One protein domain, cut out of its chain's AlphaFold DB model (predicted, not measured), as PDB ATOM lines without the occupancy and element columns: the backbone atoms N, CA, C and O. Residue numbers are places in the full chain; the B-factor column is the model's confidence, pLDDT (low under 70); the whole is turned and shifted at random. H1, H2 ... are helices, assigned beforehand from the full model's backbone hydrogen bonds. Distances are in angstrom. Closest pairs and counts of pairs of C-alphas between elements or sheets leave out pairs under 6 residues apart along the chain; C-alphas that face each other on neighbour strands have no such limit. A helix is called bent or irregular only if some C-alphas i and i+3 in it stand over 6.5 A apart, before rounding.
ATOM      1  N   SER A  11     222.056 174.592 303.993       80.50
ATOM      2  CA  SER A  11     221.068 175.523 304.562       80.50
ATOM      3  C   SER A  11     220.316 174.970 305.776       80.50
ATOM      4  O   SER A  11     220.204 175.714 306.751       80.50
ATOM      5  N   PRO A  12     219.851 173.703 305.795       82.12
ATOM      6  CA  PRO A  12     219.240 173.139 306.997       82.12
ATOM      7  C   PRO A  12     220.218 173.127 308.175       82.12
ATOM      8  O   PRO A  12     219.889 173.572 309.270       82.12
ATOM      9  N   ALA A  13     221.466 172.715 307.935       85.81
ATOM     10  CA  ALA A  13     222.493 172.651 308.971       85.81
ATOM     11  C   ALA A  13     222.864 174.039 309.522       85.81
ATOM     12  O   ALA A  13     223.025 174.202 310.732       85.81
ATOM     13  N   VAL A  14     222.974 175.050 308.655       87.88
ATOM     14  CA  VAL A  14     223.281 176.433 309.048       87.88
ATOM     15  C   VAL A  14     222.122 177.050 309.831       87.88
ATOM     16  O   VAL A  14     222.369 177.678 310.861       87.88
ATOM     17  N   ALA A  15     220.874 176.832 309.403       87.69
ATOM     18  CA  ALA A  15     219.688 177.294 310.123       87.69
ATOM     19  C   ALA A  15     219.606 176.669 311.525       87.69
ATOM     20  O   ALA A  15     219.502 177.391 312.518       87.69
ATOM     21  N   THR A  16     219.762 175.343 311.629       90.25
ATOM     22  CA  THR A  16     219.783 174.639 312.920       90.25
ATOM     23  C   THR A  16     220.923 175.121 313.819       90.25
ATOM     24  O   THR A  16     220.721 175.318 315.016       90.25
ATOM     25  N   LEU A  17     222.123 175.345 313.275       91.19
ATOM     26  CA  LEU A  17     223.256 175.848 314.055       91.19
ATOM     27  C   LEU A  17     223.004 177.264 314.586       91.19
ATOM     28  O   LEU A  17     223.290 177.536 315.752       91.19
ATOM     29  N   GLY A  18     222.484 178.157 313.740       92.81
ATOM     30  CA  GLY A  18     222.150 179.525 314.128       92.81
ATOM     31  C   GLY A  18     221.114 179.553 315.247       92.81
ATOM     32  O   GLY A  18     221.324 180.215 316.263       92.81
ATOM     33  N   LEU A  19     220.051 178.758 315.106       92.75
ATOM     34  CA  LEU A  19     218.986 178.675 316.099       92.75
ATOM     35  C   LEU A  19     219.482 178.110 317.440       92.75
ATOM     36  O   LEU A  19     219.171 178.667 318.490       92.75
ATOM     37  N   ARG A  20     220.325 177.067 317.422       94.44
ATOM     38  CA  ARG A  20     220.948 176.523 318.644       94.44
ATOM     39  C   ARG A  20     221.806 177.557 319.368       94.44
ATOM     40  O   ARG A  20     221.705 177.680 320.584       94.44
ATOM     41  N   LYS A  21     222.621 178.320 318.633       95.62
ATOM     42  CA  LYS A  21     223.447 179.385 319.221       95.62
ATOM     43  C   LYS A  21     222.602 180.505 319.821       95.62
ATOM     44  O   LYS A  21     222.935 180.990 320.898       95.62
ATOM     45  N   ALA A  22     221.522 180.895 319.146       94.69
ATOM     46  CA  ALA A  22     220.592 181.892 319.663       94.69
ATOM     47  C   ALA A  22     219.947 181.414 320.973       94.69
ATOM     48  O   ALA A  22     220.032 182.120 321.971       94.69
ATOM     49  N   ALA A  23     219.415 180.185 320.998       94.94
ATOM     50  CA  ALA A  23     218.794 179.610 322.192       94.94
ATOM     51  C   ALA A  23     219.764 179.514 323.382       94.94
ATOM     52  O   ALA A  23     219.393 179.839 324.505       94.94
ATOM     53  N   GLN A  24     221.022 179.133 323.135       94.88
ATOM     54  CA  GLN A  24     222.072 179.123 324.160       94.88
ATOM     55  C   GLN A  24     222.367 180.524 324.710       94.88
ATOM     56  O   GLN A  24     222.486 180.697 325.919       94.88
ATOM     57  N   ALA A  25     222.469 181.535 323.840       96.44
ATOM     58  CA  ALA A  25     222.723 182.912 324.264       96.44
ATOM     59  C   ALA A  25     221.572 183.492 325.103       96.44
ATOM     60  O   ALA A  25     221.806 184.317 325.981       96.44
ATOM     61  N   SER A  26     220.344 183.040 324.852       93.00
ATOM     62  CA  SER A  26     219.137 183.489 325.542       93.00
ATOM     63  C   SER A  26     218.656 182.524 326.638       93.00
ATOM     64  O   SER A  26     217.521 182.631 327.101       93.00
ATOM     65  N   GLU A  27     219.485 181.569 327.074       93.75
ATOM     66  CA  GLU A  27     219.086 180.549 328.058       93.75
ATOM     67  C   GLU A  27     218.686 181.161 329.408       93.75
ATOM     68  O   GLU A  27     217.767 180.668 330.059       93.75
ATOM     69  N   GLN A  28     219.319 182.264 329.818       93.62
ATOM     70  CA  GLN A  28     218.938 182.968 331.049       93.62
ATOM     71  C   GLN A  28     217.544 183.606 330.968       93.62
ATOM     72  O   GLN A  28     216.892 183.761 331.997       93.62
ATOM     73  N   GLU A  29     217.090 183.967 329.767       94.75
ATOM     74  CA  GLU A  29     215.808 184.638 329.533       94.75
ATOM     75  C   GLU A  29     214.663 183.633 329.348       94.75
ATOM     76  O   GLU A  29     213.592 183.800 329.929       94.75
ATOM     77  N   PHE A  30     214.895 182.559 328.586       90.31
ATOM     78  CA  PHE A  30     213.856 181.583 328.220       90.31
ATOM     79  C   PHE A  30     213.954 180.245 328.967       90.31
ATOM     80  O   PHE A  30     213.063 179.401 328.862       90.31
ATOM     81  N   GLY A  31     215.017 180.046 329.745       92.50
ATOM     82  CA  GLY A  31     215.245 178.850 330.545       92.50
ATOM     83  C   GLY A  31     215.820 177.665 329.766       92.50
ATOM     84  O   GLY A  31     215.735 177.553 328.541       92.50
ATOM     85  N   SER A  32     216.371 176.712 330.518       93.19
ATOM     86  CA  SER A  32     217.060 175.533 329.974       93.19
ATOM     87  C   SER A  32     216.147 174.564 329.214       93.19
ATOM     88  O   SER A  32     216.619 173.800 328.365       93.19
ATOM     89  N   HIS A  33     214.834 174.592 329.477       91.25
ATOM     90  CA  HIS A  33     213.852 173.774 328.761       91.25
ATOM     91  C   HIS A  33     213.767 174.166 327.280       91.25
ATOM     92  O   HIS A  33     213.822 173.293 326.414       91.25
ATOM     93  N   VAL A  34     213.721 175.469 326.980       92.06
ATOM     94  CA  VAL A  34     213.658 175.978 325.600       92.06
ATOM     95  C   VAL A  34     214.942 175.639 324.847       92.06
ATOM     96  O   VAL A  34     214.887 175.099 323.742       92.06
ATOM     97  N   THR A  35     216.105 175.853 325.467       94.12
ATOM     98  CA  THR A  35     217.404 175.488 324.881       94.12
ATOM     99  C   THR A  35     217.503 173.991 324.594       94.12
ATOM    100  O   THR A  35     217.993 173.589 323.532       94.12
ATOM    101  N   SER A  36     217.004 173.151 325.503       94.12
ATOM    102  CA  SER A  36     216.984 171.696 325.324       94.12
ATOM    103  C   SER A  36     216.077 171.277 324.168       94.12
ATOM    104  O   SER A  36     216.513 170.491 323.325       94.12
ATOM    105  N   PHE A  37     214.874 171.850 324.081       93.50
ATOM    106  CA  PHE A  37     213.927 171.591 322.997       93.50
ATOM    107  C   PHE A  37     214.514 171.979 321.634       93.50
ATOM    108  O   PHE A  37     214.611 171.142 320.741       93.50
ATOM    109  N   VAL A  38     215.039 173.201 321.497       93.88
ATOM    110  CA  VAL A  38     215.675 173.675 320.252       93.88
ATOM    111  C   VAL A  38     216.865 172.800 319.840       93.88
ATOM    112  O   VAL A  38     217.147 172.609 318.656       93.88
ATOM    113  N   THR A  39     217.598 172.258 320.811       92.81
ATOM    114  CA  THR A  39     218.795 171.464 320.521       92.81
ATOM    115  C   THR A  39     218.462 170.032 320.108       92.81
ATOM    116  O   THR A  39     219.182 169.469 319.277       92.81
ATOM    117  N   ARG A  40     217.407 169.436 320.675       91.81
ATOM    118  CA  ARG A  40     217.149 167.985 320.602       91.81
ATOM    119  C   ARG A  40     215.897 167.613 319.819       91.81
ATOM    120  O   ARG A  40     215.898 166.575 319.169       91.81
ATOM    121  N   ASP A  41     214.892 168.473 319.868       92.62
ATOM    122  CA  ASP A  41     213.518 168.185 319.460       92.62
ATOM    123  C   ASP A  41     213.040 169.139 318.350       92.62
ATOM    124  O   ASP A  41     211.873 169.116 317.976       92.62
ATOM    125  N   PHE A  42     213.930 169.981 317.813       90.06
ATOM    126  CA  PHE A  42     213.613 170.961 316.776       90.06
ATOM    127  C   PHE A  42     214.522 170.806 315.553       90.06
ATOM    128  O   PHE A  42     215.753 170.769 315.669       90.06
ATOM    129  N   TYR A  43     213.923 170.743 314.366       87.12
ATOM    130  CA  TYR A  43     214.617 170.621 313.093       87.12
ATOM    131  C   TYR A  43     214.052 171.596 312.062       87.12
ATOM    132  O   TYR A  43     212.946 171.418 311.572       87.12
ATOM    133  N   VAL A  44     214.874 172.589 311.699       83.00
ATOM    134  CA  VAL A  44     214.577 173.669 310.738       83.00
ATOM    135  C   VAL A  44     213.369 174.510 311.155       83.00
ATOM    136  O   VAL A  44     213.564 175.595 311.695       83.00
ATOM    137  N   ASP A  45     212.164 174.017 310.922       84.19
ATOM    138  CA  ASP A  45     210.878 174.636 311.230       84.19
ATOM    139  C   ASP A  45     209.924 173.692 311.989       84.19
ATOM    140  O   ASP A  45     208.909 174.147 312.516       84.19
ATOM    141  N   ASP A  46     210.292 172.416 312.139       88.31
ATOM    142  CA  ASP A  46     209.500 171.402 312.829       88.31
ATOM    143  C   ASP A  46     209.988 171.170 314.262       88.31
ATOM    144  O   ASP A  46     211.140 170.803 314.503       88.31
ATOM    145  N   GLY A  47     209.083 171.317 315.229       90.44
ATOM    146  CA  GLY A  47     209.290 170.920 316.619       90.44
ATOM    147  C   GLY A  47     208.507 169.653 316.954       90.44
ATOM    148  O   GLY A  47     207.288 169.623 316.798       90.44
ATOM    149  N   LEU A  48     209.181 168.614 317.446       91.25
ATOM    150  CA  LEU A  48     208.572 167.332 317.785       91.25
ATOM    151  C   LEU A  48     209.000 166.868 319.176       91.25
ATOM    152  O   LEU A  48     210.149 166.505 319.392       91.25
ATOM    153  N   THR A  49     208.047 166.787 320.104       89.38
ATOM    154  CA  THR A  49     208.271 166.245 321.451       89.38
ATOM    155  C   THR A  49     207.299 165.110 321.765       89.38
ATOM    156  O   THR A  49     206.164 165.088 321.283       89.38
ATOM    157  N   SER A  50     207.737 164.151 322.582       89.12
ATOM    158  CA  SER A  50     206.927 163.012 323.019       89.12
ATOM    159  C   SER A  50     206.650 163.101 324.514       89.12
ATOM    160  O   SER A  50     207.564 163.214 325.331       89.12
ATOM    161  N   CYS A  51     205.371 163.033 324.886       88.25
ATOM    162  CA  CYS A  51     204.918 163.101 326.269       88.25
ATOM    163  C   CYS A  51     204.063 161.872 326.626       88.25
ATOM    164  O   CYS A  51     203.192 161.497 325.842       88.25
ATOM    165  N   PRO A  52     204.209 161.285 327.833       89.38
ATOM    166  CA  PRO A  52     203.429 160.110 328.244       89.38
ATOM    167  C   PRO A  52     201.925 160.372 328.366       89.38
ATOM    168  O   PRO A  52     201.118 159.448 328.330       89.38
ATOM    169  N   THR A  53     201.532 161.635 328.565       90.94
ATOM    170  CA  THR A  53     200.130 162.032 328.705       90.94
ATOM    171  C   THR A  53     199.846 163.300 327.913       90.94
ATOM    172  O   THR A  53     200.672 164.210 327.851       90.94
ATOM    173  N   LYS A  54     198.624 163.394 327.373       86.69
ATOM    174  CA  LYS A  54     198.149 164.585 326.650       86.69
ATOM    175  C   LYS A  54     198.207 165.852 327.504       86.69
ATOM    176  O   LYS A  54     198.534 166.915 326.997       86.69
ATOM    177  N   ARG A  55     197.921 165.735 328.807       87.06
ATOM    178  CA  ARG A  55     197.948 166.871 329.740       87.06
ATOM    179  C   ARG A  55     199.326 167.526 329.788       87.06
ATOM    180  O   ARG A  55     199.391 168.743 329.801       87.06
ATOM    181  N   LYS A  56     200.392 166.718 329.784       80.00
ATOM    182  CA  LYS A  56     201.769 167.210 329.848       80.00
ATOM    183  C   LYS A  56     202.189 167.934 328.565       80.00
ATOM    184  O   LYS A  56     202.868 168.943 328.663       80.00
ATOM    185  N   LEU A  57     201.724 167.461 327.406       79.75
ATOM    186  CA  LEU A  57     201.975 168.088 326.100       79.75
ATOM    187  C   LEU A  57     201.305 169.465 325.957       79.75
ATOM    188  O   LEU A  57     201.845 170.359 325.327       79.75
ATOM    189  N   LEU A  58     200.110 169.632 326.528       70.62
ATOM    190  CA  LEU A  58     199.363 170.896 326.467       70.62
ATOM    191  C   LEU A  58     199.858 171.942 327.481       70.62
ATOM    192  O   LEU A  58     199.384 173.072 327.463       70.62
ATOM    193  N   SER A  59     200.749 171.549 328.395       69.75
ATOM    194  CA  SER A  59     201.291 172.401 329.461       69.75
ATOM    195  C   SER A  59     202.768 172.765 329.282       69.75
ATOM    196  O   SER A  59     203.319 173.436 330.152       69.75
TER     197      SER A  59
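This is residues 11 to 59 of the 60 residues of an uncharacterized protein of Mytilus galloprovincialis (UniProt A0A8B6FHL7). Two helices, H1 and H2, run opposite ways as a helical hairpin, and from the end of H2 a long tail leads away to a small helix, H3, that packs on neither of them. The tail folds back on itself once, with a short antiparallel pairing of residues 42 to 43 with residues 46 to 47, and farther on residues 51 to 56 stick out from the rest. The printed part has 49 residues, with three named helices in the order H1, H2, H3 and no named strand, and its class is all helix. It is only just loose, close to compact, with a radius of gyration of the C-alphas of 11.9 A, and its outline is flat, spanning 34 by 25 by 12 A.

The helix H1 holds residues 11 to 25, from C-alpha 11 at (221.068, 175.523, 304.562) to C-alpha 25 at (222.723, 182.912, 324.264), 21.1 A from first to last C-alpha. The helix H2 holds residues 27 to 40 and is 14.7 A long from first to last C-alpha, ending with C-alpha 40 at (217.149, 167.985, 320.602). H2 is irregular: C-alphas 29 and 32 are 9.2 A apart, against about 5 A in a regular helix. The helix H3 holds residues 54 to 57, is 5.2 A long from first to last C-alpha, and ends with C-alpha 57 at (201.975, 168.088, 326.100).

H1 and H2 form a helical hairpin with a tight link of 1 residue, Ser 26. They touch, and their closest C-alphas, those of Ala 23 and Thr 35, are 5.1 A apart. H1 touches H2 with residues 19 to 24 alone, and H2 touches H1 with residues 34 to 39 alone. They run opposite ways at a shallow tilt of 32 degrees, only just short of steep, and the line of H2 is a rough one. H3 is apart from H1 and from H2. In H1 every O i to N i+4 pair is within hydrogen-bond range; in H2 6 of 10 are. H3, with 4 residues, is too short for such a pair, and its 1 pair of O i to N i+3 is within range.

The two C-alphas farthest apart, those of Ser 11 and Arg 55, are 35.3 A from each other. The printed part runs from residue 11 to residue 59 and has no cut. The link from H2 to H3, residues 41 to 53, is long, with 13 residues. Residues 51 to 56, of which 54 to 56 belong to H3, stand free. The mean pLDDT of the printed part is 89.5, that of H3 is 83, and residue 59 is under 70.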